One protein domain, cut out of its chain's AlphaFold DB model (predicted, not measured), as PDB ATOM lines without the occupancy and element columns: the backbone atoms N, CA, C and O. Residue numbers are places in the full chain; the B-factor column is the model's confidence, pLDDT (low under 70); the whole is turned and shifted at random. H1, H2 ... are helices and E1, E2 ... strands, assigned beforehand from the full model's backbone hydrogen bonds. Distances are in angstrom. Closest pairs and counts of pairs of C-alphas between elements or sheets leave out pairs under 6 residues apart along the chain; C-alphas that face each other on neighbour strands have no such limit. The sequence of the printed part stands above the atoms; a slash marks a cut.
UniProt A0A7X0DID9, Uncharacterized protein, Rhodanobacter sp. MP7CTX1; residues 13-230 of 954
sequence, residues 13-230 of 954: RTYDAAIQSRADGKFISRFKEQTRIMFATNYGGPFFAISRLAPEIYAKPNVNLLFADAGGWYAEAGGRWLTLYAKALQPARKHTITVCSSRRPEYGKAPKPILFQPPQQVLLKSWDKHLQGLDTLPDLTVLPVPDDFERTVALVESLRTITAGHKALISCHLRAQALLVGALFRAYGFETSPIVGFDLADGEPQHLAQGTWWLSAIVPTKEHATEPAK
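What this domain is: This is residues 13 to 230 of the 954 residues of an uncharacterized protein of Rhodanobacter sp. MP7CTX1 (UniProt A0A7X0DID9). You are looking at a strongly twisted six-stranded sheet in three layers, H3 and H5 over one face, H8 and H9 over the other. H1, H2 and H6 lie together at one end of the longest axis, and the tail 219 to 230 lies toward the other end. The 218 printed residues hold nine named helices and six named strands, in the order H1 H2 H3 H4 E1 H5 E2 H6 E3 H7 E4 H8 E5 H9 E6. The sheet runs E3 E2 E1 E4 E5 E6, mixed, and the class is mixed, helices and strands. The whole is compact, with a radius of gyration of the C-alphas of 17.0 A, and spans 53 by 40 by 34 A.

How they stand to each other: Start at H1, residues 13 to 21, which touches H2, residues 26 to 30, only at the corner (C-alphas 20 and 26, 4.3 A). H3, residues 33 to 53, has a kink of 42 degrees near residue 46 and touches H1 with residues 36 to 44 alone, about perpendicular at 77 degrees (C-alphas 15 and 40, 5.6 A). H4, residues 55 to 59, only grazes the sheet. E1, residues 62 to 69, and E2, residues 94 to 101, are parallel, N 65 and O 96 being 2.9 A apart. H5, residues 80 to 89, touches H3 at a steep tilt of 60 degrees, the same way (C-alphas 44 and 85, 5.6 A). H6, residues 112 to 115, touches H5 (C-alphas 114 and 80, 6.2 A). E3, residues 121 to 123, is parallel to E2 (N 123 and O 99, 2.8 A). H7, residues 127 to 131, is on the opposite face from H3. E4, residues 140 to 144, is parallel to E1 (N 142 and O 66, 2.8 A). H8, residues 149 to 160, is on the same face as H7. E5, residues 167 to 172, is parallel to E4 (N 143 and O 169, 2.8 A) and antiparallel to E6, residues 213 to 218 (N 170 and O 215, 2.8 A). H9, residues 175 to 187, only just touches H8, with 3 pairs of C-alphas within 8 A (156 and 185 closest, 6.6 A). E1, H5, E2, then E2, H6, E3, then E4, H8, E5 are strand-helix-strand units, two parallel neighbour strands with a helix between; E3, H7, E4 is a split one, with E2 and E1 between its strands; each crossover is right-handed. Every O i to N i+4 pair is within hydrogen-bond range in H1, H7, H8 and H9; H3 has 15 of 17, H5 3 of 6, H2 and H4 0 of 1 each, with 2 of 2 O i to N i+3 pairs, and H6 is too short.

Where its parts are: Find C-alpha 13 at (312.470, 248.898, 169.690), where H1 begins. H3 runs 27.8 A, E1 22.3 A, E2 22.1 A and H9 18.3 A. E6, 17.2 A long, ends at C-alpha 218, (306.710, 271.769, 188.229).

The domain as a whole: The C-alphas farthest apart, of Ala 23 and Ala 229, are 54.1 A apart. The printed part has no cut. The link H9 to E6 is long, with 25 residues. The mean pLDDT of the printed part is 87.3; residues 90 to 94 and 105 to 110 are under 70.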
ATOM      1  N   ARG A  13     312.123 249.472 171.009       93.31
ATOM      2  CA  ARG A  13     312.470 248.898 169.690       93.31
ATOM      3  C   ARG A  13     312.725 249.971 168.627       93.31
ATOM      4  O   ARG A  13     313.644 249.805 167.826       93.31
ATOM      5  N   THR A  14     311.971 251.077 168.612       92.81
ATOM      6  CA  THR A  14     312.236 252.169 167.654       92.81
ATOM      7  C   THR A  14     313.510 252.943 168.001       92.81
ATOM      8  O   THR A  14     314.233 253.327 167.084       92.81
ATOM      9  N   TYR A  15     313.863 253.090 169.284       91.94
ATOM     10  CA  TYR A  15     315.165 253.633 169.701       91.94
ATOM     11  C   TYR A  15     316.343 252.713 169.329       91.94
ATOM     12  O   TYR A  15     317.339 253.209 168.804       91.94
ATOM     13  N   ASP A  16     316.241 251.392 169.530       93.25
ATOM     14  CA  ASP A  16     317.266 250.426 169.086       93.25
ATOM     15  C   ASP A  16     317.486 250.522 167.564       93.25
ATOM     16  O   ASP A  16     318.612 250.713 167.099       93.25
ATOM     17  N   ALA A  17     316.403 250.497 166.779       91.81
ATOM     18  CA  ALA A  17     316.465 250.664 165.327       91.81
ATOM     19  C   ALA A  17     317.068 252.021 164.906       91.81
ATOM     20  O   ALA A  17     317.915 252.072 164.008       91.81
ATOM     21  N   ALA A  18     316.687 253.113 165.579       90.94
ATOM     22  CA  ALA A  18     317.192 254.456 165.302       90.94
ATOM     23  C   ALA A  18     318.683 254.621 165.632       90.94
ATOM     24  O   ALA A  18     319.382 255.323 164.909       90.94
ATOM     25  N   ILE A  19     319.210 253.973 166.675       92.19
ATOM     26  CA  ILE A  19     320.652 254.008 166.968       92.19
ATOM     27  C   ILE A  19     321.432 253.042 166.065       92.19
ATOM     28  O   ILE A  19     322.523 253.390 165.611       92.19
ATOM     29  N   GLN A  20     320.882 251.875 165.716       90.81
ATOM     30  CA  GLN A  20     321.528 250.944 164.781       90.81
ATOM     31  C   GLN A  20     321.670 251.493 163.351       90.81
ATOM     32  O   GLN A  20     322.644 251.153 162.674       90.81
ATOM     33  N   SER A  21     320.740 252.337 162.885       87.50
ATOM     34  CA  SER A  21     320.817 252.954 161.550       87.50
ATOM     35  C   SER A  21     321.952 253.982 161.432       87.50
ATOM     36  O   SER A  21     322.524 254.162 160.355       87.50
ATOM     37  N   ARG A  22     322.332 254.625 162.544       85.06
ATOM     38  CA  ARG A  22     323.377 255.653 162.592       85.06
ATOM     39  C   ARG A  22     324.776 255.056 162.497       85.06
ATOM     40  O   ARG A  22     325.106 254.118 163.215       85.06
ATOM     41  N   ALA A  23     325.659 255.678 161.715       81.81
ATOM     42  CA  ALA A  23     327.056 255.247 161.585       81.81
ATOM     43  C   ALA A  23     327.804 255.155 162.933       81.81
ATOM     44  O   ALA A  23     328.610 254.245 163.122       81.81
ATOM     45  N   ASP A  24     327.506 256.054 163.878       81.44
ATOM     46  CA  ASP A  24     328.126 256.096 165.206       81.44
ATOM     47  C   ASP A  24     327.455 255.185 166.253       81.44
ATOM     48  O   ASP A  24     328.080 254.848 167.258       81.44
ATOM     49  N   GLY A  25     326.228 254.717 165.993       85.38
ATOM     50  CA  GLY A  25     325.514 253.745 166.827       85.38
ATOM     51  C   GLY A  25     325.576 252.298 166.321       85.38
ATOM     52  O   GLY A  25     325.511 251.370 167.123       85.38
ATOM     53  N   LYS A  26     325.809 252.075 165.019       88.12
ATOM     54  CA  LYS A  26     325.762 250.772 164.317       88.12
ATOM     55  C   LYS A  26     326.519 249.624 164.990       88.12
ATOM     56  O   LYS A  26     326.176 248.460 164.782       88.12
ATOM     57  N   PHE A  27     327.532 249.908 165.809       90.12
ATOM     58  CA  PHE A  27     328.247 248.884 166.576       90.12
ATOM     59  C   PHE A  27     327.358 248.132 167.588       90.12
ATOM     60  O   PHE A  27     327.669 246.974 167.877       90.12
ATOM     61  N   ILE A  28     326.261 248.731 168.088       89.25
ATOM     62  CA  ILE A  28     325.377 248.080 169.074       89.25
ATOM     63  C   ILE A  28     324.664 246.846 168.510       89.25
ATOM     64  O   ILE A  28     324.322 245.954 169.277       89.25
ATOM     65  N   SER A  29     324.528 246.742 167.181       88.19
ATOM     66  CA  SER A  29     323.984 245.563 166.478       88.19
ATOM     67  C   SER A  29     324.691 244.242 166.825       88.19
ATOM     68  O   SER A  29     324.128 243.168 166.636       88.19
ATOM     69  N   ARG A  30     325.920 244.310 167.359       87.56
ATOM     70  CA  ARG A  30     326.703 243.155 167.827       87.56
ATOM     71  C   ARG A  30     326.265 242.627 169.197       87.56
ATOM     72  O   ARG A  30     326.666 241.527 169.566       87.56
ATOM     73  N   PHE A  31     325.502 243.401 169.965       87.31
ATOM     74  CA  PHE A  31     324.968 242.969 171.252       87.31
ATOM     75  C   PHE A  31     323.670 242.169 171.068       87.31
ATOM     76  O   PHE A  31     322.903 242.392 170.123       87.31
ATOM     77  N   LYS A  32     323.405 241.257 172.013       91.56
ATOM     78  CA  LYS A  32     322.127 240.536 172.108       91.56
ATOM     79  C   LYS A  32     320.975 241.541 172.198       91.56
ATOM     80  O   LYS A  32     321.120 242.585 172.828       91.56
ATOM     81  N   GLU A  33     319.828 241.204 171.615       88.56
ATOM     82  CA  GLU A  33     318.650 242.086 171.569       88.56
ATOM     83  C   GLU A  33     318.252 242.613 172.950       88.56
ATOM     84  O   GLU A  33     318.147 243.820 173.127       88.56
ATOM     85  N   GLN A  34     318.183 241.737 173.956       84.94
ATOM     86  CA  GLN A  34     317.914 242.102 175.350       84.94
ATOM     87  C   GLN A  34     318.854 243.202 175.890       84.94
ATOM     88  O   GLN A  34     318.415 244.090 176.615       84.94
ATOM     89  N   THR A  35     320.138 243.187 175.510       87.38
ATOM     90  CA  THR A  35     321.117 244.220 175.890       87.38
ATOM     91  C   THR A  35     320.871 245.535 175.148       87.38
ATOM     92  O   THR A  35     320.995 246.600 175.745       87.38
ATOM     93  N   ARG A  36     320.504 245.481 173.860       91.88
ATOM     94  CA  ARG A  36     320.199 246.687 173.071       91.88
ATOM     95  C   ARG A  36     318.911 247.357 173.541       91.88
ATOM     96  O   ARG A  36     318.905 248.568 173.714       91.88
ATOM     97  N   ILE A  37     317.868 246.573 173.821       90.56
ATOM     98  CA  ILE A  37     316.611 247.052 174.409       90.56
ATOM     99  C   ILE A  37     316.861 247.663 175.792       90.56
ATOM    100  O   ILE A  37     316.387 248.761 176.050       90.56
ATOM    101  N   MET A  38     317.676 247.034 176.648       88.50
ATOM    102  CA  MET A  38     318.055 247.618 177.942       88.50
ATOM    103  C   MET A  38     318.776 248.969 177.787       88.50
ATOM    104  O   MET A  38     318.422 249.926 178.473       88.50
ATOM    105  N   PHE A  39     319.717 249.099 176.842       90.31
ATOM    106  CA  PHE A  39     320.337 250.394 176.540       90.31
ATOM    107  C   PHE A  39     319.341 251.411 175.951       90.31
ATOM    108  O   PHE A  39     319.421 252.589 176.292       90.31
ATOM    109  N   ALA A  40     318.396 250.983 175.110       91.62
ATOM    110  CA  ALA A  40     317.354 251.847 174.562       91.62
ATOM    111  C   ALA A  40     316.387 252.354 175.643       91.62
ATOM    112  O   ALA A  40     316.039 253.531 175.631       91.62
ATOM    113  N   THR A  41     316.015 251.519 176.612       90.19
ATOM    114  CA  THR A  41     315.191 251.916 177.764       90.19
ATOM    115  C   THR A  41     315.955 252.850 178.698       90.19
ATOM    116  O   THR A  41     315.515 253.980 178.901       90.19
ATOM    117  N   ASN A  42     317.152 252.473 179.159       89.25
ATOM    118  CA  ASN A  42     317.915 253.287 180.110       89.25
ATOM    119  C   ASN A  42     318.390 254.630 179.516       89.25
ATOM    120  O   ASN A  42     318.275 255.663 180.171       89.25
ATOM    121  N   TYR A  43     318.927 254.641 178.291       91.38
ATOM    122  CA  TYR A  43     319.522 255.847 177.696       91.38
ATOM    123  C   TYR A  43     318.607 256.572 176.702       91.38
ATOM    124  O   TYR A  43     318.804 257.764 176.485       91.38
ATOM    125  N   GLY A  44     317.619 255.898 176.103       91.38
ATOM    126  CA  GLY A  44     316.621 256.504 175.209       91.38
ATOM    127  C   GLY A  44     315.354 256.980 175.926       91.38
ATOM    128  O   GLY A  44     314.825 258.032 175.568       91.38
ATOM    129  N   GLY A  45     314.918 256.289 176.988       91.88
ATOM    130  CA  GLY A  45     313.746 256.651 177.797       91.88
ATOM    131  C   GLY A  45     313.713 258.112 178.283       91.88
ATOM    132  O   GLY A  45     312.678 258.763 178.129       91.88
ATOM    133  N   PRO A  46     314.826 258.700 178.776       92.62
ATOM    134  CA  PRO A  46     314.868 260.120 179.134       92.62
ATOM    135  C   PRO A  46     314.598 261.050 177.944       92.62
ATOM    136  O   PRO A  46     313.896 262.048 178.078       92.62
ATOM    137  N   PHE A  47     315.113 260.716 176.761       91.19
ATOM    138  CA  PHE A  47     314.939 261.514 175.546       91.19
ATOM    139  C   PHE A  47     313.525 261.392 174.963       91.19
ATOM    140  O   PHE A  47     312.974 262.390 174.491       91.19
ATOM    141  N   PHE A  48     312.893 260.223 175.097       92.12
ATOM    142  CA  PHE A  48     311.455 260.058 174.892       92.12
ATOM    143  C   PHE A  48     310.649 260.949 175.849       92.12
ATOM    144  O   PHE A  48     309.776 261.694 175.400       92.12
ATOM    145  N   ALA A  49     310.966 260.934 177.147       92.94
ATOM    146  CA  ALA A  49     310.242 261.713 178.147       92.94
ATOM    147  C   ALA A  49     310.322 263.226 177.876       92.94
ATOM    148  O   ALA A  49     309.302 263.911 177.945       92.94
ATOM    149  N   ILE A  50     311.488 263.741 177.462       91.38
ATOM    150  CA  ILE A  50     311.647 265.143 177.029       91.38
ATOM    151  C   ILE A  50     310.742 265.437 175.819       91.38
ATOM    152  O   ILE A  50     310.001 266.418 175.844       91.38
ATOM    153  N   SER A  51     310.699 264.556 174.810       88.94
ATOM    154  CA  SER A  51     309.842 264.721 173.619       88.94
ATOM    155  C   SER A  51     308.331 264.723 173.894       88.94
ATOM    156  O   SER A  51     307.563 265.219 173.069       88.94
ATOM    157  N   ARG A  52     307.892 264.183 175.039       91.56
ATOM    158  CA  ARG A  52     306.472 264.087 175.418       91.56
ATOM    159  C   ARG A  52     306.042 265.091 176.487       91.56
ATOM    160  O   ARG A  52     304.910 265.556 176.438       91.56
ATOM    161  N   LEU A  53     306.921 265.412 177.435       94.25
ATOM    162  CA  LEU A  53     306.591 266.156 178.660       94.25
ATOM    163  C   LEU A  53     307.284 267.526 178.758       94.25
ATOM    164  O   LEU A  53     306.901 268.365 179.577       94.25
ATOM    165  N   ALA A  54     308.301 267.764 177.928       91.38
ATOM    166  CA  ALA A  54     308.992 269.046 177.826       91.38
ATOM    167  C   ALA A  54     309.305 269.435 176.357       91.38
ATOM    168  O   ALA A  54     310.448 269.781 176.044       91.38
ATOM    169  N   PRO A  55     308.332 269.375 175.417       87.94
ATOM    170  CA  PRO A  55     308.570 269.677 174.001       87.94
ATOM    171  C   PRO A  55     309.045 271.123 173.751       87.94
ATOM    172  O   PRO A  55     309.703 271.397 172.747       87.94
ATOM    173  N   GLU A  56     308.789 272.052 174.675       86.06
ATOM    174  CA  GLU A  56     309.316 273.420 174.646       86.06
ATOM    175  C   GLU A  56     310.852 273.491 174.715       86.06
ATOM    176  O   GLU A  56     311.451 274.466 174.258       86.06
ATOM    177  N   ILE A  57     311.514 272.449 175.226       83.62
ATOM    178  CA  ILE A  57     312.977 272.375 175.326       83.62
ATOM    179  C   ILE A  57     313.628 272.383 173.936       83.62
ATOM    180  O   ILE A  57     314.626 273.073 173.733       83.62
ATOM    181  N   TYR A  58     313.019 271.730 172.942       73.38
ATOM    182  CA  TYR A  58     313.518 271.719 171.559       73.38
ATOM    183  C   TYR A  58     313.424 273.087 170.867       73.38
ATOM    184  O   TYR A  58     314.108 273.319 169.868       73.38
ATOM    185  N   ALA A  59     312.615 274.013 171.395       73.25
ATOM    186  CA  ALA A  59     312.535 275.380 170.888       73.25
ATOM    187  C   ALA A  59     313.738 276.243 171.318       73.25
ATOM    188  O   ALA A  59     314.056 277.215 170.625       73.25
ATOM    189  N   LYS A  60     314.471 275.870 172.380       78.81
ATOM    190  CA  LYS A  60     315.674 276.578 172.863       78.81
ATOM    191  C   LYS A  60     316.908 276.248 171.997       78.81
ATOM    192  O   LYS A  60     317.023 275.114 171.530       78.81
ATOM    193  N   PRO A  61     317.806 277.207 171.690       70.38
ATOM    194  CA  PRO A  61     318.921 276.989 170.752       70.38
ATOM    195  C   PRO A  61     320.080 276.184 171.362       70.38
ATOM    196  O   PRO A  61     320.661 275.331 170.692       70.38
ATOM    197  N   ASN A  62     320.368 276.432 172.640       79.75
ATOM    198  CA  ASN A  62     321.198 275.603 173.507       79.75
ATOM    199  C   ASN A  62     320.293 275.087 174.630       79.75
ATOM    200  O   ASN A  62     319.398 275.816 175.059       79.75
ATOM    201  N   VAL A  63     320.531 273.864 175.097       85.56
ATOM    202  CA  VAL A  63     319.773 273.248 176.196       85.56
ATOM    203  C   VAL A  63     320.740 272.754 177.264       85.56
ATOM    204  O   VAL A  63     321.659 272.000 176.948       85.56
ATOM    205  N   ASN A  64     320.511 273.129 178.519       91.00
ATOM    206  CA  ASN A  64     321.208 272.603 179.689       91.00
ATOM    207  C   ASN A  64     320.324 271.570 180.414       91.00
ATOM    208  O   ASN A  64     319.273 271.922 180.948       91.00
ATOM    209  N   LEU A  65     320.737 270.301 180.435       93.31
ATOM    210  CA  LEU A  65     320.027 269.203 181.097       93.31
ATOM    211  C   LEU A  65     320.826 268.697 182.300       93.31
ATOM    212  O   LEU A  65     321.984 268.306 182.149       93.31
ATOM    213  N   LEU A  66     320.191 268.597 183.469       95.88
ATOM    214  CA  LEU A  66     320.779 267.897 184.616       95.88
ATOM    215  C   LEU A  66     320.152 266.516 184.791       95.88
ATOM    216  O   LEU A  66     318.935 266.397 184.884       95.88
ATOM    217  N   PHE A  67     320.981 265.482 184.890       95.50
ATOM    218  CA  PHE A  67     320.579 264.110 185.193       95.50
ATOM    219  C   PHE A  67     321.061 263.746 186.599       95.50
ATOM    220  O   PHE A  67     322.260 263.797 186.878       95.50
ATOM    221  N   ALA A  68     320.147 263.363 187.486       93.75
ATOM    222  CA  ALA A  68     320.510 262.740 188.752       93.75
ATOM    223  C   ALA A  68     320.802 261.251 188.528       93.75
ATOM    224  O   ALA A  68     319.991 260.535 187.941       93.75
ATOM    225  N   ASP A  69     321.948 260.780 189.013       90.31
ATOM    226  CA  ASP A  69     322.380 259.396 188.848       90.31
ATOM    227  C   ASP A  69     322.642 258.733 190.205       90.31
ATOM    228  O   ASP A  69     323.705 258.864 190.816       90.31
ATOM    229  N   ALA A  70     321.626 258.032 190.706       78.62
ATOM    230  CA  ALA A  70     321.717 257.293 191.960       78.62
ATOM    231  C   ALA A  70     322.430 255.931 191.814       78.62
ATOM    232  O   ALA A  70     322.860 255.368 192.824       78.62
ATOM    233  N   GLY A  71     322.533 255.402 190.586       71.19
ATOM    234  CA  GLY A  71     323.074 254.067 190.300       71.19
ATOM    235  C   GLY A  71     324.505 254.066 189.754       71.19
ATOM    236  O   GLY A  71     325.245 253.123 190.011       71.19
ATOM    237  N   GLY A  72     324.908 255.124 189.047       76.25
ATOM    238  CA  GLY A  72     326.166 255.233 188.299       76.25
ATOM    239  C   GLY A  72     326.022 254.990 186.787       76.25
ATOM    240  O   GLY A  72     326.992 255.182 186.051       76.25
ATOM    241  N   TRP A  73     324.828 254.605 186.316       80.69
ATOM    242  CA  TRP A  73     324.543 254.236 184.923       80.69
ATOM    243  C   TRP A  73     324.732 255.393 183.933       80.69
ATOM    244  O   TRP A  73     325.277 255.207 182.849       80.69
ATOM    245  N   TYR A  74     324.303 256.606 184.284       89.69
ATOM    246  CA  TYR A  74     324.495 257.787 183.435       89.69
ATOM    247  C   TYR A  74     325.928 258.325 183.516       89.69
ATOM    248  O   TYR A  74     326.378 259.008 182.600       89.69
ATOM    249  N   ALA A  75     326.654 258.030 184.593       88.00
ATOM    250  CA  ALA A  75     328.055 258.388 184.772       88.00
ATOM    251  C   ALA A  75     329.025 257.436 184.038       88.00
ATOM    252  O   ALA A  75     330.168 257.825 183.767       88.00
ATOM    253  N   GLU A  76     328.589 256.224 183.666       83.88
ATOM    254  CA  GLU A  76     329.377 255.271 182.875       83.88
ATOM    255  C   GLU A  76     329.961 255.894 181.599       83.88
ATOM    256  O   GLU A  76     329.345 256.720 180.917       83.88
ATOM    257  N   ALA A  77     331.191 255.490 181.261       80.44
ATOM    258  CA  ALA A  77     331.967 256.026 180.137       80.44
ATOM    259  C   ALA A  77     332.108 257.572 180.119       80.44
ATOM    260  O   ALA A  77     332.495 258.150 179.096       80.44
ATOM    261  N   GLY A  78     331.815 258.264 181.228       84.19
ATOM    262  CA  GLY A  78     331.739 259.725 181.280       84.19
ATOM    263  C   GLY A  78     330.506 260.285 180.560       84.19
ATOM    264  O   GLY A  78     330.641 261.240 179.796       84.19
ATOM    265  N   GLY A  79     329.342 259.644 180.708       88.06
ATOM    266  CA  GLY A  79     328.057 260.062 180.123       88.06
ATOM    267  C   GLY A  79     327.935 259.922 178.606       88.06
ATOM    268  O   GLY A  79     326.951 260.351 178.008       88.06
ATOM    269  N   ARG A  80     328.908 259.270 177.965       90.19
ATOM    270  CA  ARG A  80     328.983 259.113 176.504       90.19
ATOM    271  C   ARG A  80     327.831 258.310 175.894       90.19
ATOM    272  O   ARG A  80     327.523 258.498 174.717       90.19
ATOM    273  N   TRP A  81     327.174 257.456 176.678       90.31
ATOM    274  CA  TRP A  81     325.946 256.776 176.259       90.31
ATOM    275  C   TRP A  81     324.777 257.753 176.078       90.31
ATOM    276  O   TRP A  81     324.118 257.702 175.041       90.31
ATOM    277  N   LEU A  82     324.578 258.710 176.997       91.38
ATOM    278  CA  LEU A  82     323.580 259.775 176.820       91.38
ATOM    279  C   LEU A  82     323.879 260.605 175.564       91.38
ATOM    280  O   LEU A  82     322.969 260.887 174.789       91.38
ATOM    281  N   THR A  83     325.153 260.911 175.293       89.19
ATOM    282  CA  THR A  83     325.565 261.616 174.066       89.19
ATOM    283  C   THR A  83     325.227 260.852 172.780       89.19
ATOM    284  O   THR A  83     324.902 261.476 171.769       89.19
ATOM    285  N   LEU A  84     325.293 259.516 172.792       89.56
ATOM    286  CA  LEU A  84     324.882 258.690 171.654       89.56
ATOM    287  C   LEU A  84     323.354 258.694 171.488       89.56
ATOM    288  O   LEU A  84     322.865 258.923 170.383       89.56
ATOM    289  N   TYR A  85     322.607 258.465 172.570       90.88
ATOM    290  CA  TYR A  85     321.148 258.325 172.512       90.88
ATOM    291  C   TYR A  85     320.411 259.653 172.273       90.88
ATOM    292  O   TYR A  85     319.400 259.659 171.568       90.88
ATOM    293  N   ALA A  86     320.964 260.790 172.713       88.12
ATOM    294  CA  ALA A  86     320.452 262.127 172.383       88.12
ATOM    295  C   ALA A  86     320.317 262.347 170.864       88.12
ATOM    296  O   ALA A  86     319.390 263.006 170.396       88.12
ATOM    297  N   LYS A  87     321.210 261.748 170.063       83.19
ATOM    298  CA  LYS A  87     321.246 261.898 168.598       83.19
ATOM    299  C   LYS A  87     320.114 261.173 167.856       83.19
ATOM    300  O   LYS A  87     320.019 261.321 166.633       83.19
ATOM    301  N   ALA A  88     319.271 260.404 168.550       78.06
ATOM    302  CA  ALA A  88     318.027 259.865 167.994       78.06
ATOM    303  C   ALA A  88     316.961 260.958 167.771       78.06
ATOM    304  O   ALA A  88     316.138 260.827 166.874       78.06
ATOM    305  N   LEU A  89     317.022 262.066 168.522       72.62
ATOM    306  CA  LEU A  89     316.085 263.202 168.450       72.62
ATOM    307  C   LEU A  89     316.359 264.174 167.279       72.62
ATOM    308  O   LEU A  89     315.789 265.259 167.228       72.62
ATOM    309  N   GLN A  90     317.229 263.779 166.344       65.38
ATOM    310  CA  GLN A  90     317.858 264.604 165.301       65.38
ATOM    311  C   GLN A  90     318.829 265.694 165.841       65.38
ATOM    312  O   GLN A  90     318.663 266.203 166.947       65.38
ATOM    313  N   PRO A  91     319.914 266.046 165.111       53.03
ATOM    314  CA  PRO A  91     321.132 266.571 165.753       53.03
ATOM    315  C   PRO A  91     321.279 268.103 165.757       53.03
ATOM    316  O   PRO A  91     322.365 268.605 166.030       53.03
ATOM    317  N   ALA A  92     320.236 268.859 165.401       49.00
ATOM    318  CA  ALA A  92     320.366 270.266 164.998       49.00
ATOM    319  C   ALA A  92     320.739 271.264 166.120       49.00
ATOM    320  O   ALA A  92     320.944 272.441 165.826       49.00
ATOM    321  N   ARG A  93     320.788 270.841 167.392       59.62
ATOM    322  CA  ARG A  93     320.980 271.726 168.558       59.62
ATOM    323  C   ARG A  93     321.906 271.110 169.608       59.62
ATOM    324  O   ARG A  93     321.918 269.893 169.808       59.62
ATOM    325  N   LYS A  94     322.689 271.959 170.283       66.31
ATOM    326  CA  LYS A  94     323.652 271.533 171.310       66.31
ATOM    327  C   LYS A  94     322.942 271.309 172.646       66.31
ATOM    328  O   LYS A  94     322.320 272.221 173.188       66.31
ATOM    329  N   HIS A  95     323.089 270.096 173.169       76.31
ATOM    330  CA  HIS A  95     322.656 269.714 174.507       76.31
ATOM    331  C   HIS A  95     323.896 269.627 175.403       76.31
ATOM    332  O   HIS A  95     324.772 268.796 175.158       76.31
ATOM    333  N   THR A  96     323.969 270.476 176.423       87.44
ATOM    334  CA  THR A  96     324.903 270.333 177.542       87.44
ATOM    335  C   THR A  96     324.251 269.402 178.553       87.44
ATOM    336  O   THR A  96     323.123 269.666 178.967       87.44
ATOM    337  N   ILE A  97     324.922 268.313 178.939       91.75
ATOM    338  CA  ILE A  97     324.402 267.389 179.952       91.75
ATOM    339  C   ILE A  97     325.358 267.345 181.147       91.75
ATOM    340  O   ILE A  97     326.542 267.023 181.017       91.75
ATOM    341  N   THR A  98     324.815 267.623 182.328       95.19
ATOM    342  CA  THR A  98     325.500 267.467 183.613       95.19
ATOM    343  C   THR A  98     324.909 266.270 184.345       95.19
ATOM    344  O   THR A  98     323.702 266.201 184.568       95.19
ATOM    345  N   VAL A  99     325.752 265.310 184.723       95.12
ATOM    346  CA  VAL A  99     325.351 264.089 185.433       95.12
ATOM    347  C   VAL A  99     325.818 264.188 186.884       95.12
ATOM    348  O   VAL A  99     327.013 264.107 187.166       95.12
ATOM    349  N   CYS A 100     324.883 264.353 187.814       94.44
ATOM    350  CA  CYS A 100     325.148 264.397 189.249       94.44
ATOM    351  C   CYS A 100     325.047 262.990 189.844       94.44
ATOM    352  O   CYS A 100     323.954 262.527 190.174       94.44
ATOM    353  N   SER A 101     326.192 262.316 189.966       90.00
ATOM    354  CA  SER A 101     326.283 260.955 190.493       90.00
ATOM    355  C   SER A 101     326.503 260.930 192.004       90.00
ATOM    356  O   SER A 101     327.371 261.631 192.535       90.00
ATOM    357  N   SER A 102     325.762 260.063 192.698       80.19
ATOM    358  CA  SER A 102     325.983 259.754 194.120       80.19
ATOM    359  C   SER A 102     327.145 258.777 194.357       80.19
ATOM    360  O   SER A 102     327.652 258.687 195.474       80.19
ATOM    361  N   ARG A 103     327.578 258.052 193.315       76.62
ATOM    362  CA  ARG A 103     328.644 257.037 193.349       76.62
ATOM    363  C   ARG A 103     329.782 257.398 192.391       76.62
ATOM    364  O   ARG A 103     329.574 258.083 191.391       76.62
ATOM    365  N   ARG A 104     330.999 256.915 192.657       72.75
ATOM    366  CA  ARG A 104     332.087 256.986 191.667       72.75
ATOM    367  C   ARG A 104     331.780 255.977 190.549       72.75
ATOM    368  O   ARG A 104     331.594 254.813 190.890       72.75
ATOM    369  N   PRO A 105     331.725 256.370 189.261       64.00
ATOM    370  CA  PRO A 105     331.458 255.419 188.187       64.00
ATOM    371  C   PRO A 105     332.573 254.375 188.108       64.00
ATOM    372  O   PRO A 105     333.760 254.706 188.216       64.00
ATOM    373  N   GLU A 106     332.185 253.122 187.903       56.12
ATOM    374  CA  GLU A 106     333.120 252.021 187.721       56.12
ATOM    375  C   GLU A 106     333.714 252.083 186.313       56.12
ATOM    376  O   GLU A 106     333.015 252.015 185.301       56.12
ATOM    377  N   TYR A 107     335.036 252.249 186.231       48.97
ATOM    378  CA  TYR A 107     335.743 252.424 184.961       48.97
ATOM    379  C   TYR A 107     336.000 251.084 184.256       48.97
ATOM    380  O   TYR A 107     337.140 250.693 183.992       48.97
ATOM    381  N   GLY A 108     334.915 250.402 183.883       51.88
ATOM    382  CA  GLY A 108     334.953 249.403 182.822       51.88
ATOM    383  C   GLY A 108     335.510 250.015 181.530       51.88
ATOM    384  O   GLY A 108     335.331 251.205 181.247       51.88
ATOM    385  N   LYS A 109     336.205 249.213 180.713       52.53
ATOM    386  CA  LYS A 109     336.719 249.675 179.413       52.53
ATOM    387  C   LYS A 109     335.556 249.918 178.451       52.53
ATOM    388  O   LYS A 109     335.121 248.998 177.761       52.53
ATOM    389  N   ALA A 110     335.083 251.163 178.407       65.69
ATOM    390  CA  ALA A 110     334.022 251.602 177.510       65.69
ATOM    391  C   ALA A 110     334.296 251.141 176.060       65.69
ATOM    392  O   ALA A 110     335.444 251.228 175.603       65.69
ATOM    393  N   PRO A 111     333.279 250.661 175.315       72.81
ATOM    394  CA  PRO A 111     333.469 250.197 173.945       72.81
ATOM    395  C   PRO A 111     334.165 251.263 173.095       72.81
ATOM    396  O   PRO A 111     333.769 252.425 173.122       72.81
ATOM    397  N   LYS A 112     335.167 250.886 172.290       76.69
ATOM    398  CA  LYS A 112     335.921 251.853 171.467       76.69
ATOM    399  C   LYS A 112     335.029 252.813 170.642       76.69
ATOM    400  O   LYS A 112     335.378 253.985 170.579       76.69
ATOM    401  N   PRO A 113     333.882 252.390 170.064       80.62
ATOM    402  CA  PRO A 113     332.942 253.303 169.401       80.62
ATOM    403  C   PRO A 113     332.329 254.382 170.311       80.62
ATOM    404  O   PRO A 113     332.082 255.493 169.852       80.62
ATOM    405  N   ILE A 114     332.119 254.080 171.597       83.50
ATOM    406  CA  ILE A 114     331.591 255.027 172.587       83.50
ATOM    407  C   ILE A 114     332.614 256.104 172.931       83.50
ATOM    408  O   ILE A 114     332.218 257.244 173.118       83.50
ATOM    409  N   LEU A 115     333.917 255.803 172.931       79.25
ATOM    410  CA  LEU A 115     334.963 256.801 173.216       79.25
ATOM    411  C   LEU A 115     334.965 257.990 172.234       79.25
ATOM    412  O   LEU A 115     335.367 259.081 172.628       79.25
ATOM    413  N   PHE A 116     334.473 257.803 171.002       80.31
ATOM    414  CA  PHE A 116     334.313 258.871 170.002       80.31
ATOM    415  C   PHE A 116     333.073 259.756 170.220       80.31
ATOM    416  O   PHE A 116     332.850 260.705 169.470       80.31
ATOM    417  N   GLN A 117     332.243 259.458 171.220       84.50
ATOM    418  CA  GLN A 117     331.173 260.352 171.644       84.50
ATOM    419  C   GLN A 117     331.747 261.443 172.566       84.50
ATOM    420  O   GLN A 117     332.589 261.130 173.420       84.50
ATOM    421  N   PRO A 118     331.288 262.703 172.452       81.94
ATOM    422  CA  PRO A 118     331.631 263.743 173.414       81.94
ATOM    423  C   PRO A 118     331.336 263.319 174.869       81.94
ATOM    424  O   PRO A 118     330.286 262.710 175.118       81.94
ATOM    425  N   PRO A 119     332.239 263.618 175.824       86.06
ATOM    426  CA  PRO A 119     331.963 263.448 177.248       86.06
ATOM    427  C   PRO A 119     330.795 264.330 177.693       86.06
ATOM    428  O   PRO A 119     330.524 265.364 177.086       86.06
ATOM    429  N   GLN A 120     330.168 263.950 178.801       88.44
ATOM    430  CA  GLN A 120     329.267 264.812 179.565       88.44
ATOM    431  C   GLN A 120     329.898 265.164 180.916       88.44
ATOM    432  O   GLN A 120     330.847 264.510 181.364       88.44
ATOM    433  N   GLN A 121     329.397 266.211 181.570       91.00
ATOM    434  CA  GLN A 121     329.963 266.695 182.827       91.00
ATOM    435  C   GLN A 121     329.522 265.794 183.991       91.00
ATOM    436  O   GLN A 121     328.493 266.034 184.619       91.00
ATOM    437  N   VAL A 122     330.299 264.753 184.291       90.56
ATOM    438  CA  VAL A 122     330.047 263.871 185.443       90.56
ATOM    439  C   VAL A 122     330.588 264.504 186.726       90.56
ATOM    440  O   VAL A 122     331.790 264.724 186.867       90.56
ATOM    441  N   LEU A 123     329.699 264.764 187.683       91.44
ATOM    442  CA  LEU A 123     329.996 265.356 188.983       91.44
ATOM    443  C   LEU A 123     329.729 264.347 190.101       91.44
ATOM    444  O   LEU A 123     328.623 263.822 190.215       91.44
ATOM    445  N   LEU A 124     330.714 264.129 190.976       89.56
ATOM    446  CA  LEU A 124     330.560 263.334 192.202       89.56
ATOM    447  C   LEU A 124     329.941 264.195 193.314       89.56
ATOM    448  O   LEU A 124     330.593 264.556 194.293       89.56
ATOM    449  N   LYS A 125     328.694 264.615 193.094       86.94
ATOM    450  CA  LYS A 125     327.929 265.528 193.950       86.94
ATOM    451  C   LYS A 125     326.445 265.199 193.809       86.94
ATOM    452  O   LYS A 125     325.983 264.919 192.706       86.94
ATOM    453  N   SER A 126     325.692 265.272 194.906       87.75
ATOM    454  CA  SER A 126     324.240 265.100 194.860       87.75
ATOM    455  C   SER A 126     323.565 266.252 194.096       87.75
ATOM    456  O   SER A 126     324.031 267.397 194.122       87.75
ATOM    457  N   TRP A 127     322.501 265.921 193.359       92.75
ATOM    458  CA  TRP A 127     321.846 266.816 192.399       92.75
ATOM    459  C   TRP A 127     321.210 268.043 193.072       92.75
ATOM    460  O   TRP A 127     321.351 269.155 192.571       92.75
ATOM    461  N   ASP A 128     320.609 267.852 194.247       89.50
ATOM    462  CA  ASP A 128     320.014 268.872 195.119       89.50
ATOM    463  C   ASP A 128     321.018 269.992 195.434       89.50
ATOM    464  O   ASP A 128     320.820 271.155 195.084       89.50
ATOM    465  N   LYS A 129     322.175 269.621 195.993       88.56
ATOM    466  CA  LYS A 129     323.255 270.539 196.376       88.56
ATOM    467  C   LYS A 129     323.961 271.125 195.166       88.56
ATOM    468  O   LYS A 129     324.727 272.077 195.324       88.56
ATOM    469  N   HIS A 130     323.816 270.521 193.986       91.44
ATOM    470  CA  HIS A 130     324.284 271.118 192.743       91.44
ATOM    471  C   HIS A 130     323.322 272.221 192.292       91.44
ATOM    472  O   HIS A 130     323.775 273.356 192.209       91.44
ATOM    473  N   LEU A 131     322.023 271.936 192.132       90.25
ATOM    474  CA  LEU A 131     321.001 272.930 191.767       90.25
ATOM    475  C   LEU A 131     320.976 274.137 192.721       90.25
ATOM    476  O   LEU A 131     320.994 275.272 192.260       90.25
ATOM    477  N   GLN A 132     321.019 273.906 194.039       85.81
ATOM    478  CA  GLN A 132     321.080 274.962 195.067       85.81
ATOM    479  C   GLN A 132     322.338 275.852 194.990       85.81
ATOM    480  O   GLN A 132     322.404 276.878 195.663       85.81
ATOM    481  N   GLY A 133     323.363 275.440 194.236       84.75
ATOM    482  CA  GLY A 133     324.642 276.135 194.093       84.75
ATOM    483  C   GLY A 133     324.934 276.605 192.668       84.75
ATOM    484  O   GLY A 133     326.107 276.737 192.326       84.75
ATOM    485  N   LEU A 134     323.900 276.793 191.841       87.56
ATOM    486  CA  LEU A 134     323.995 277.363 190.498       87.56
ATOM    487  C   LEU A 134     323.332 278.745 190.447       87.56
ATOM    488  O   LEU A 134     322.170 278.885 190.821       87.56
ATOM    489  N   ASP A 135     324.028 279.735 189.883       84.00
ATOM    490  CA  ASP A 135     323.451 281.061 189.594       84.00
ATOM    491  C   ASP A 135     322.391 281.004 188.475       84.00
ATOM    492  O   ASP A 135     321.499 281.846 188.393       84.00
ATOM    493  N   THR A 136     322.483 279.992 187.604       86.88
ATOM    494  CA  THR A 136     321.511 279.691 186.544       86.88
ATOM    495  C   THR A 136     321.151 278.208 186.576       86.88
ATOM    496  O   THR A 136     322.006 277.340 186.406       86.88
ATOM    497  N   LEU A 137     319.872 277.908 186.815       90.38
ATOM    498  CA  LEU A 137     319.370 276.533 186.804       90.38
ATOM    499  C   LEU A 137     319.440 275.922 185.388       90.38
ATOM    500  O   LEU A 137     319.366 276.656 184.399       90.38
ATOM    501  N   PRO A 138     319.558 274.585 185.266       92.69
ATOM    502  CA  PRO A 138     319.373 273.898 183.991       92.69
ATOM    503  C   PRO A 138     317.947 274.104 183.466       92.69
ATOM    504  O   PRO A 138     317.011 274.292 184.239       92.69
ATOM    505  N   ASP A 139     317.762 273.996 182.151       92.00
ATOM    506  CA  ASP A 139     316.452 274.128 181.504       92.00
ATOM    507  C   ASP A 139     315.465 273.030 181.919       92.00
ATOM    508  O   ASP A 139     314.255 273.207 181.771       92.00
ATOM    509  N   LEU A 140     315.989 271.890 182.380       94.25
ATOM    510  CA  LEU A 140     315.236 270.724 182.822       94.25
ATOM    511  C   LEU A 140     316.097 269.853 183.753       94.25
ATOM    512  O   LEU A 140     317.314 269.744 183.574       94.25
ATOM    513  N   THR A 141     315.472 269.178 184.717       95.69
ATOM    514  CA  THR A 141     316.133 268.143 185.533       95.69
ATOM    515  C   THR A 141     315.472 266.779 185.347       95.69
ATOM    516  O   THR A 141     314.253 266.677 185.363       95.69
ATOM    517  N   VAL A 142     316.265 265.721 185.192       95.38
ATOM    518  CA  VAL A 142     315.831 264.324 185.070       95.38
ATOM    519  C   VAL A 142     316.158 263.599 186.377       95.38
ATOM    520  O   VAL A 142     317.331 263.484 186.741       95.38
ATOM    521  N   LEU A 143     315.132 263.124 187.087       94.88
ATOM    522  CA  LEU A 143     315.234 262.487 188.404       94.88
ATOM    523  C   LEU A 143     314.670 261.052 188.367       94.88
ATOM    524  O   LEU A 143     313.479 260.887 188.101       94.88
ATOM    525  N   PRO A 144     315.466 260.008 188.661       92.81
ATOM    526  CA  PRO A 144     314.934 258.675 188.926       92.81
ATOM    527  C   PRO A 144     314.326 258.613 190.337       92.81
ATOM    528  O   PRO A 144     314.913 259.121 191.296       92.81
ATOM    529  N   VAL A 145     313.167 257.971 190.469       90.81
ATOM    530  CA  VAL A 145     312.510 257.717 191.760       90.81
ATOM    531  C   VAL A 145     313.227 256.582 192.507       90.81
ATOM    532  O   VAL A 145     313.496 255.546 191.900       90.81
ATOM    533  N   PRO A 146     313.529 256.733 193.811       88.62
ATOM    534  CA  PRO A 146     314.046 255.647 194.646       88.62
ATOM    535  C   PRO A 146     313.053 254.486 194.841       88.62
ATOM    536  O   PRO A 146     311.845 254.691 194.927       88.62
ATOM    537  N   ASP A 147     313.557 253.269 195.059       83.12
ATOM    538  CA  ASP A 147     312.757 252.070 195.401       83.12
ATOM    539  C   ASP A 147     312.164 252.084 196.834       83.12
ATOM    540  O   ASP A 147     311.813 251.048 197.405       83.12
ATOM    541  N   ASP A 148     312.104 253.263 197.446       86.75
ATOM    542  CA  ASP A 148     312.007 253.522 198.880       86.75
ATOM    543  C   ASP A 148     311.196 254.809 199.093       86.75
ATOM    544  O   ASP A 148     311.448 255.825 198.432       86.75
ATOM    545  N   PHE A 149     310.177 254.761 199.953       93.50
ATOM    546  CA  PHE A 149     309.194 255.841 200.041       93.50
ATOM    547  C   PHE A 149     309.766 257.060 200.766       93.50
ATOM    548  O   PHE A 149     309.617 258.183 200.300       93.50
ATOM    549  N   GLU A 150     310.514 256.842 201.838       94.06
ATOM    550  CA  GLU A 150     311.169 257.856 202.654       94.06
ATOM    551  C   GLU A 150     312.205 258.647 201.840       94.06
ATOM    552  O   GLU A 150     312.245 259.879 201.894       94.06
ATOM    553  N   ARG A 151     312.989 257.974 200.987       92.12
ATOM    554  CA  ARG A 151     313.863 258.646 200.005       92.12
ATOM    555  C   ARG A 151     313.088 259.342 198.888       92.12
ATOM    556  O   ARG A 151     313.589 260.324 198.343       92.12
ATOM    557  N   THR A 152     311.894 258.864 198.538       93.94
ATOM    558  CA  THR A 152     311.014 259.529 197.563       93.94
ATOM    559  C   THR A 152     310.417 260.814 198.145       93.94
ATOM    560  O   THR A 152     310.442 261.844 197.476       93.94
ATOM    561  N   VAL A 153     309.987 260.805 199.411       95.56
ATOM    562  CA  VAL A 153     309.595 262.006 200.171       95.56
ATOM    563  C   VAL A 153     310.754 263.001 200.216       95.56
ATOM    564  O   VAL A 153     310.604 264.134 199.762       95.56
ATOM    565  N   ALA A 154     311.947 262.557 200.629       93.44
ATOM    566  CA  ALA A 154     313.133 263.412 200.677       93.44
ATOM    567  C   ALA A 154     313.525 263.994 199.299       93.44
ATOM    568  O   ALA A 154     314.064 265.101 199.232       93.44
ATOM    569  N   LEU A 155     313.254 263.293 198.190       94.31
ATOM    570  CA  LEU A 155     313.424 263.814 196.826       94.31
ATOM    571  C   LEU A 155     312.442 264.957 196.528       94.31
ATOM    572  O   LEU A 155     312.871 265.990 196.008       94.31
ATOM    573  N   VAL A 156     311.159 264.803 196.877       94.56
ATOM    574  CA  VAL A 156     310.138 265.853 196.701       94.56
ATOM    575  C   VAL A 156     310.477 267.075 197.554       94.56
ATOM    576  O   VAL A 156     310.522 268.189 197.037       94.56
ATOM    577  N   GLU A 157     310.803 266.874 198.831       92.88
ATOM    578  CA  GLU A 157     311.232 267.936 199.750       92.88
ATOM    579  C   GLU A 157     312.481 268.665 199.246       92.88
ATOM    580  O   GLU A 157     312.501 269.896 199.205       92.88
ATOM    581  N   SER A 158     313.493 267.928 198.770       92.88
ATOM    582  CA  SER A 158     314.697 268.521 198.173       92.88
ATOM    583  C   SER A 158     314.348 269.391 196.964       92.88
ATOM    584  O   SER A 158     314.885 270.489 196.819       92.88
ATOM    585  N   LEU A 159     313.416 268.947 196.114       92.31
ATOM    586  CA  LEU A 159     312.998 269.694 194.931       92.31
ATOM    587  C   LEU A 159     312.161 270.946 195.278       92.31
ATOM    588  O   LEU A 159     312.287 271.951 194.585       92.31
ATOM    589  N   ARG A 160     311.397 270.946 196.386       90.38
ATOM    590  CA  ARG A 160     310.703 272.147 196.919       90.38
ATOM    591  C   ARG A 160     311.664 273.265 197.344       90.38
ATOM    592  O   ARG A 160     311.243 274.413 197.443       90.38
ATOM    593  N   THR A 161     312.942 272.958 197.593       87.38
ATOM    594  CA  THR A 161     313.962 273.978 197.920       87.38
ATOM    595  C   THR A 161     314.511 274.725 196.700       87.38
ATOM    596  O   THR A 161     315.249 275.697 196.863       87.38
ATOM    597  N   ILE A 162     314.174 274.281 195.485       87.19
ATOM    598  CA  ILE A 162     314.615 274.875 194.218       87.19
ATOM    599  C   ILE A 162     313.657 276.008 193.804       87.19
ATOM    600  O   ILE A 162     312.557 276.148 194.337       87.19
ATOM    601  N   THR A 163     314.075 276.863 192.869       83.69
ATOM    602  CA  THR A 163     313.261 277.972 192.350       83.69
ATOM    603  C   THR A 163     311.913 277.494 191.793       83.69
ATOM    604  O   THR A 163     311.852 276.554 191.000       83.69
ATOM    605  N   ALA A 164     310.836 278.187 192.173       87.56
ATOM    606  CA  ALA A 164     309.488 277.956 191.656       87.56
ATOM    607  C   ALA A 164     309.421 278.062 190.120       87.56
ATOM    608  O   ALA A 164     310.126 278.865 189.509       87.56
ATOM    609  N   GLY A 165     308.558 277.257 189.499       88.62
ATOM    610  CA  GLY A 165     308.443 277.136 188.044       88.62
ATOM    611  C   GLY A 165     309.498 276.234 187.390       88.62
ATOM    612  O   GLY A 165     309.397 275.965 186.195       88.62
ATOM    613  N   HIS A 166     310.487 275.729 188.139       93.06
ATOM    614  CA  HIS A 166     311.442 274.748 187.617       93.06
ATOM    615  C   HIS A 166     310.739 273.424 187.280       93.06
ATOM    616  O   HIS A 166     309.974 272.907 188.098       93.06
ATOM    617  N   LYS A 167     311.001 272.861 186.092       95.31
ATOM    618  CA  LYS A 167     310.414 271.589 185.639       95.31
ATOM    619  C   LYS A 167     311.401 270.434 185.842       95.31
ATOM    620  O   LYS A 167     312.537 270.468 185.361       95.31
ATOM    621  N   ALA A 168     310.930 269.372 186.486       96.69
ATOM    622  CA  ALA A 168     311.614 268.089 186.571       96.69
ATOM    623  C   ALA A 168     310.839 267.001 185.810       96.69
ATOM    624  O   ALA A 168     309.610 266.988 185.819       96.69
ATOM    625  N   LEU A 169     311.554 266.070 185.177       97.31
ATOM    626  CA  LEU A 169     311.018 264.801 184.684       97.31
ATOM    627  C   LEU A 169     311.345 263.702 185.689       97.31
ATOM    628  O   LEU A 169     312.507 263.508 186.047       97.31
ATOM    629  N   ILE A 170     310.315 262.990 186.122       96.69
ATOM    630  CA  ILE A 170     310.362 261.995 187.187       96.69
ATOM    631  C   ILE A 170     310.224 260.609 186.554       96.69
ATOM    632  O   ILE A 170     309.247 260.352 185.848       96.69
ATOM    633  N   SER A 171     311.215 259.739 186.771       94.25
ATOM    634  CA  SER A 171     311.301 258.410 186.154       94.25
ATOM    635  C   SER A 171     310.974 257.298 187.150       94.25
ATOM    636  O   SER A 171     311.548 257.219 188.235       94.25
ATOM    637  N   CYS A 172     310.042 256.431 186.762       92.38
ATOM    638  CA  CYS A 172     309.486 255.347 187.563       92.38
ATOM    639  C   CYS A 172     309.636 254.000 186.838       92.38
ATOM    640  O   CYS A 172     309.719 253.920 185.607       92.38
ATOM    641  N   HIS A 173     309.611 252.921 187.616       87.75
ATOM    642  CA  HIS A 173     309.741 251.545 187.131       87.75
ATOM    643  C   HIS A 173     308.375 250.915 186.802       87.75
ATOM    644  O   HIS A 173     308.289 249.995 185.986       87.75
ATOM    645  N   LEU A 174     307.294 251.428 187.404       88.94
ATOM    646  CA  LEU A 174     305.919 250.930 187.279       88.94
ATOM    647  C   LEU A 174     304.912 252.084 187.128       88.94
ATOM    648  O   LEU A 174     305.061 253.115 187.784       88.94
ATOM    649  N   ARG A 175     303.819 251.883 186.372       90.25
ATOM    650  CA  ARG A 175     302.709 252.859 186.298       90.25
ATOM    651  C   ARG A 175     302.068 253.092 187.672       90.25
ATOM    652  O   ARG A 175     301.854 254.232 188.057       90.25
ATOM    653  N   ALA A 176     301.847 252.023 188.439       89.94
ATOM    654  CA  ALA A 176     301.321 252.091 189.805       89.94
ATOM    655  C   ALA A 176     302.225 252.912 190.754       89.94
ATOM    656  O   ALA A 176     301.734 253.717 191.541       89.94
ATOM    657  N   GLN A 177     303.553 252.788 190.622       92.00
ATOM    658  CA  GLN A 177     304.511 253.632 191.346       92.00
ATOM    659  C   GLN A 177     304.389 255.097 190.895       92.00
ATOM    660  O   GLN A 177     304.313 255.986 191.736       92.00
ATOM    661  N   ALA A 178     304.303 255.356 189.586       93.81
ATOM    662  CA  ALA A 178     304.127 256.704 189.045       93.81
ATOM    663  C   ALA A 178     302.815 257.382 189.494       93.81
ATOM    664  O   ALA A 178     302.807 258.598 189.676       93.81
ATOM    665  N   LEU A 179     301.740 256.622 189.741       94.62
ATOM    666  CA  LEU A 179     300.495 257.138 190.330       94.62
ATOM    667  C   LEU A 179     300.695 257.615 191.774       94.62
ATOM    668  O   LEU A 179     300.330 258.746 192.091       94.62
ATOM    669  N   LEU A 180     301.319 256.792 192.623       95.56
ATOM    670  CA  LEU A 180     301.626 257.151 194.016       95.56
ATOM    671  C   LEU A 180     302.601 258.330 194.106       95.56
ATOM    672  O   LEU A 180     302.402 259.239 194.907       95.56
ATOM    673  N   VAL A 181     303.624 258.346 193.249       96.12
ATOM    674  CA  VAL A 181     304.573 259.462 193.138       96.12
ATOM    675  C   VAL A 181     303.844 260.729 192.691       96.12
ATOM    676  O   VAL A 181     303.966 261.757 193.345       96.12
ATOM    677  N   GLY A 182     303.022 260.670 191.638       96.56
ATOM    678  CA  GLY A 182     302.220 261.814 191.194       96.56
ATOM    679  C   GLY A 182     301.276 262.340 192.279       96.56
ATOM    680  O   GLY A 182     301.142 263.551 192.435       96.56
ATOM    681  N   ALA A 183     300.668 261.452 193.072       96.50
ATOM    682  CA  ALA A 183     299.843 261.824 194.219       96.50
ATOM    683  C   ALA A 183     300.655 262.527 195.320       96.50
ATOM    684  O   ALA A 183     300.242 263.584 195.793       96.50
ATOM    685  N   LEU A 184     301.835 262.001 195.668       97.38
ATOM    686  CA  LEU A 184     302.756 262.610 196.632       97.38
ATOM    687  C   LEU A 184     303.199 264.012 196.184       97.38
ATOM    688  O   LEU A 184     303.121 264.964 196.955       97.38
ATOM    689  N   PHE A 185     303.604 264.158 194.921       97.06
ATOM    690  CA  PHE A 185     303.969 265.449 194.334       97.06
ATOM    691  C   PHE A 185     302.806 266.457 194.410       97.06
ATOM    692  O   PHE A 185     303.011 267.586 194.860       97.06
ATOM    693  N   ARG A 186     301.575 266.054 194.062       95.88
ATOM    694  CA  ARG A 186     300.384 266.914 194.199       95.88
ATOM    695  C   ARG A 186     300.062 267.265 195.657       95.88
ATOM    696  O   ARG A 186     299.667 268.395 195.920       95.88
ATOM    697  N   ALA A 187     300.284 266.358 196.610       95.44
ATOM    698  CA  ALA A 187     300.073 266.615 198.040       95.44
ATOM    699  C   ALA A 187     301.037 267.683 198.611       95.44
ATOM    700  O   ALA A 187     300.674 268.417 199.531       95.44
ATOM    701  N   TYR A 188     302.227 267.824 198.016       95.06
ATOM    702  CA  TYR A 188     303.188 268.910 198.267       95.06
ATOM    703  C   TYR A 188     302.987 270.159 197.370       95.06
ATOM    704  O   TYR A 188     303.801 271.087 197.405       95.06
ATOM    705  N   GLY A 189     301.918 270.193 196.565       94.81
ATOM    706  CA  GLY A 189     301.486 271.353 195.779       94.81
ATOM    707  C   GLY A 189     302.030 271.435 194.349       94.81
ATOM    708  O   GLY A 189     301.768 272.419 193.665       94.81
ATOM    709  N   PHE A 190     302.787 270.440 193.873       96.56
ATOM    710  CA  PHE A 190     303.339 270.459 192.513       96.56
ATOM    711  C   PHE A 190     302.251 270.261 191.450       96.56
ATOM    712  O   PHE A 190     301.410 269.367 191.561       96.56
ATOM    713  N   GLU A 191     302.352 271.009 190.351       95.69
ATOM    714  CA  GLU A 191     301.641 270.678 189.115       95.69
ATOM    715  C   GLU A 191     302.295 269.440 188.478       95.69
ATOM    716  O   GLU A 191     303.519 269.392 188.320       95.69
ATOM    717  N   THR A 192     301.492 268.434 188.119       96.06
ATOM    718  CA  THR A 192     301.965 267.159 187.549       96.06
ATOM    719  C   THR A 192     301.300 266.854 186.213       96.06
ATOM    720  O   THR A 192     300.079 266.965 186.109       96.06
ATOM    721  N   SER A 193     302.060 266.372 185.228       95.62
ATOM    722  CA  SER A 193     301.489 265.881 183.966       95.62
ATOM    723  C   SER A 193     300.721 264.559 184.138       95.62
ATOM    724  O   SER A 193     300.964 263.824 185.101       95.62
ATOM    725  N   PRO A 194     299.899 264.169 183.145       93.56
ATOM    726  CA  PRO A 194     299.559 262.768 182.918       93.56
ATOM    727  C   PRO A 194     300.815 261.889 182.803       93.56
ATOM    728  O   PRO A 194     301.890 262.365 182.419       93.56
ATOM    729  N   ILE A 195     300.671 260.602 183.118       94.12
ATOM    730  CA  ILE A 195     301.760 259.622 183.050       94.12
ATOM    731  C   ILE A 195     301.890 259.086 181.619       94.12
ATOM    732  O   ILE A 195     300.905 258.642 181.024       94.12
ATOM    733  N   VAL A 196     303.114 259.054 181.089       93.62
ATOM    734  CA  VAL A 196     303.444 258.430 179.796       93.62
ATOM    735  C   VAL A 196     304.324 257.192 179.992       93.62
ATOM    736  O   VAL A 196     305.225 257.183 180.835       93.62
ATOM    737  N   GLY A 197     304.050 256.137 179.225       92.31
ATOM    738  CA  GLY A 197     304.853 254.913 179.182       92.31
ATOM    739  C   GLY A 197     305.831 254.932 178.011       92.31
ATOM    740  O   GLY A 197     305.473 255.363 176.916       92.31
ATOM    741  N   PHE A 198     307.062 254.479 178.242       93.06
ATOM    742  CA  PHE A 198     308.041 254.186 177.201       93.06
ATOM    743  C   PHE A 198     307.981 252.692 176.865       93.06
ATOM    744  O   PHE A 198     308.700 251.864 177.429       93.06
ATOM    745  N   ASP A 199     307.054 252.348 175.978       92.06
ATOM    746  CA  ASP A 199     306.706 250.962 175.667       92.06
ATOM    747  C   ASP A 199     307.813 250.243 174.866       92.06
ATOM    748  O   ASP A 199     308.698 250.863 174.267       92.06
ATOM    749  N   LEU A 200     307.796 248.907 174.858       90.19
ATOM    750  CA  LEU A 200     308.757 248.075 174.122       90.19
ATOM    751  C   LEU A 200     308.547 248.235 172.611       90.19
ATOM    752  O   LEU A 200     309.496 248.438 171.851       90.19
ATOM    753  N   ALA A 201     307.280 248.176 172.216       90.12
ATOM    754  CA  ALA A 201     306.718 248.466 170.905       90.12
ATOM    755  C   ALA A 201     305.310 249.050 171.101       90.12
ATOM    756  O   ALA A 201     304.813 249.090 172.224       90.12
ATOM    757  N   ASP A 202     304.667 249.516 170.032       86.12
ATOM    758  CA  ASP A 202     303.370 250.186 170.143       86.12
ATOM    759  C   ASP A 202     302.299 249.216 170.686       86.12
ATOM    760  O   ASP A 202     301.913 248.258 170.015       86.12
ATOM    761  N   GLY A 203     301.843 249.445 171.924       81.44
ATOM    762  CA  GLY A 203     300.915 248.559 172.641       81.44
ATOM    763  C   GLY A 203     301.559 247.410 173.436       81.44
ATOM    764  O   GLY A 203     300.831 246.640 174.058       81.44
ATOM    765  N   GLU A 204     302.890 247.296 173.465       86.38
ATOM    766  CA  GLU A 204     303.637 246.346 174.308       86.38
ATOM    767  C   GLU A 204     304.285 247.086 175.501       86.38
ATOM    768  O   GLU A 204     305.443 247.507 175.396       86.38
ATOM    769  N   PRO A 205     303.591 247.286 176.638       80.19
ATOM    770  CA  PRO A 205     304.134 248.055 177.756       80.19
ATOM    771  C   PRO A 205     305.343 247.371 178.400       80.19
ATOM    772  O   PRO A 205     305.367 246.158 178.606       80.19
ATOM    773  N   GLN A 206     306.333 248.175 178.790       81.50
ATOM    774  CA  GLN A 206     307.415 247.717 179.662       81.50
ATOM    775  C   GLN A 206     307.018 247.886 181.140       81.50
ATOM    776  O   GLN A 206     306.321 248.827 181.536       81.50
ATOM    777  N   HIS A 207     307.522 246.992 181.987       71.06
ATOM    778  CA  HIS A 207     307.417 247.069 183.442       71.06
ATOM    779  C   HIS A 207     308.759 246.654 184.065       71.06
ATOM    780  O   HIS A 207     309.510 245.888 183.465       71.06
ATOM    781  N   LEU A 208     309.066 247.167 185.262       74.31
ATOM    782  CA  LEU A 208     310.268 246.864 186.065       74.31
ATOM    783  C   LEU A 208     311.615 247.359 185.493       74.31
ATOM    784  O   LEU A 208     312.626 247.284 186.194       74.31
ATOM    785  N   ALA A 209     311.662 247.910 184.279       78.94
ATOM    786  CA  ALA A 209     312.847 248.593 183.753       78.94
ATOM    787  C   ALA A 209     312.910 250.064 184.219       78.94
ATOM    788  O   ALA A 209     311.880 250.716 184.416       78.94
ATOM    789  N   GLN A 210     314.120 250.600 184.403       74.25
ATOM    790  CA  GLN A 210     314.320 251.977 184.867       74.25
ATOM    791  C   GLN A 210     313.971 252.987 183.768       74.25
ATOM    792  O   GLN A 210     314.311 252.779 182.608       74.25
ATOM    793  N   GLY A 211     313.303 254.091 184.121       76.69
ATOM    794  CA  GLY A 211     312.896 255.092 183.130       76.69
ATOM    795  C   GLY A 211     311.852 254.568 182.141       76.69
ATOM    796  O   GLY A 211     311.893 254.910 180.960       76.69
ATOM    797  N   THR A 212     310.920 253.738 182.618       88.06
ATOM    798  CA  THR A 212     309.820 253.226 181.790       88.06
ATOM    799  C   THR A 212     308.572 254.095 181.887       88.06
ATOM    800  O   THR A 212     307.923 254.358 180.883       88.06
ATOM    801  N   TRP A 213     308.224 254.547 183.091       92.69
ATOM    802  CA  TRP A 213     307.015 255.327 183.348       92.69
ATOM    803  C   TRP A 213     307.415 256.733 183.786       92.69
ATOM    804  O   TRP A 213     308.249 256.878 184.675       92.69
ATOM    805  N   TRP A 214     306.849 257.760 183.156       95.50
ATOM    806  CA  TRP A 214     307.298 259.143 183.319       95.50
ATOM    807  C   TRP A 214     306.145 260.103 183.595       95.50
ATOM    808  O   TRP A 214     305.085 260.003 182.980       95.50
ATOM    809  N   LEU A 215     306.402 261.090 184.451       97.06
ATOM    810  CA  LEU A 215     305.611 262.313 184.579       97.06
ATOM    811  C   LEU A 215     306.549 263.521 184.701       97.06
ATOM    812  O   LEU A 215     307.701 263.375 185.112       97.06
ATOM    813  N   SER A 216     306.075 264.720 184.363       97.62
ATOM    814  CA  SER A 216     306.749 265.961 184.746       97.62
ATOM    815  C   SER A 216     306.118 266.535 186.003       97.62
ATOM    816  O   SER A 216     304.894 266.505 186.130       97.62
ATOM    817  N   ALA A 217     306.937 267.126 186.865       97.19
ATOM    818  CA  ALA A 217     306.506 267.925 188.000       97.19
ATOM    819  C   ALA A 217     307.089 269.342 187.898       97.19
ATOM    820  O   ALA A 217     308.259 269.504 187.537       97.19
ATOM    821  N   ILE A 218     306.291 270.360 188.218       96.50
ATOM    822  CA  ILE A 218     306.710 271.769 188.229       96.50
ATOM    823  C   ILE A 218     306.721 272.270 189.676       96.50
ATOM    824  O   ILE A 218     305.729 272.119 190.390       96.50
ATOM    825  N   VAL A 219     307.847 272.843 190.116       94.75
ATOM    826  CA  VAL A 219     308.016 273.350 191.490       94.75
ATOM    827  C   VAL A 219     306.995 274.465 191.765       94.75
ATOM    828  O   VAL A 219     306.990 275.456 191.027       94.75
ATOM    829  N   PRO A 220     306.148 274.357 192.806       93.12
ATOM    830  CA  PRO A 220     305.101 275.340 193.072       93.12
ATOM    831  C   PRO A 220     305.649 276.715 193.467       93.12
ATOM    832  O   PRO A 220     306.747 276.846 194.011       93.12
ATOM    833  N   THR A 221     304.847 277.765 193.257       90.25
ATOM    834  CA  THR A 221     305.101 279.061 193.908       90.25
ATOM    835  C   THR A 221     304.840 278.950 195.412       90.25
ATOM    836  O   THR A 221     304.104 278.072 195.862       90.25
ATOM    837  N   LYS A 222     305.391 279.872 196.211       82.69
ATOM    838  CA  LYS A 222     305.190 279.900 197.677       82.69
ATOM    839  C   LYS A 222     303.721 279.992 198.120       82.69
ATOM    840  O   LYS A 222     303.436 279.736 199.280       82.69
ATOM    841  N   GLU A 223     302.821 280.371 197.218       81.56
ATOM    842  CA  GLU A 223     301.375 280.476 197.454       81.56
ATOM    843  C   GLU A 223     300.642 279.145 197.207       81.56
ATOM    844  O   GLU A 223     299.590 278.915 197.792       81.56
ATOM    845  N   HIS A 224     301.210 278.264 196.373       82.19
ATOM    846  CA  HIS A 224     300.656 276.946 196.028       82.19
ATOM    847  C   HIS A 224     301.392 275.785 196.720       82.19
ATOM    848  O   HIS A 224     300.921 274.653 196.692       82.19
ATOM    849  N   ALA A 225     302.546 276.048 197.338       84.44
ATOM    850  CA  ALA A 225     303.315 275.056 198.079       84.44
ATOM    851  C   ALA A 225     302.582 274.647 199.369       84.44
ATOM    852  O   ALA A 225     302.569 275.389 200.353       84.44
ATOM    853  N   THR A 226     301.998 273.452 199.377       87.94
ATOM    854  CA  THR A 226     301.333 272.863 200.545       87.94
ATOM    855  C   THR A 226     302.302 272.032 201.377       87.94
ATOM    856  O   THR A 226     303.260 271.462 200.850       87.94
ATOM    857  N   GLU A 227     302.039 271.936 202.681       89.81
ATOM    858  CA  GLU A 227     302.603 270.891 203.535       89.81
ATOM    859  C   GLU A 227     301.510 269.829 203.745       89.81
ATOM    860  O   GLU A 227     300.442 270.171 204.264       89.81
ATOM    861  N   PRO A 228     301.702 268.578 203.293       91.69
ATOM    862  CA  PRO A 228     300.684 267.543 203.414       91.69
ATOM    863  C   PRO A 228     300.485 267.122 204.873       91.69
ATOM    864  O   PRO A 228     301.431 267.051 205.657       91.69
ATOM    865  N   ALA A 229     299.240 266.803 205.234       93.50
ATOM    866  CA  ALA A 229     298.931 266.208 206.532       93.50
ATOM    867  C   ALA A 229     299.639 264.848 206.674       93.50
ATOM    868  O   ALA A 229     299.747 264.099 205.695       93.50
ATOM    869  N   LYS A 230     300.114 264.513 207.882       92.88
ATOM    870  CA  LYS A 230     300.923 263.303 208.115       92.88
ATOM    871  C   LYS A 230     300.175 262.039 207.696       92.88
ATOM    872  O   LYS A 230     300.768 261.138 207.120       92.88
TER     873      LYS A 230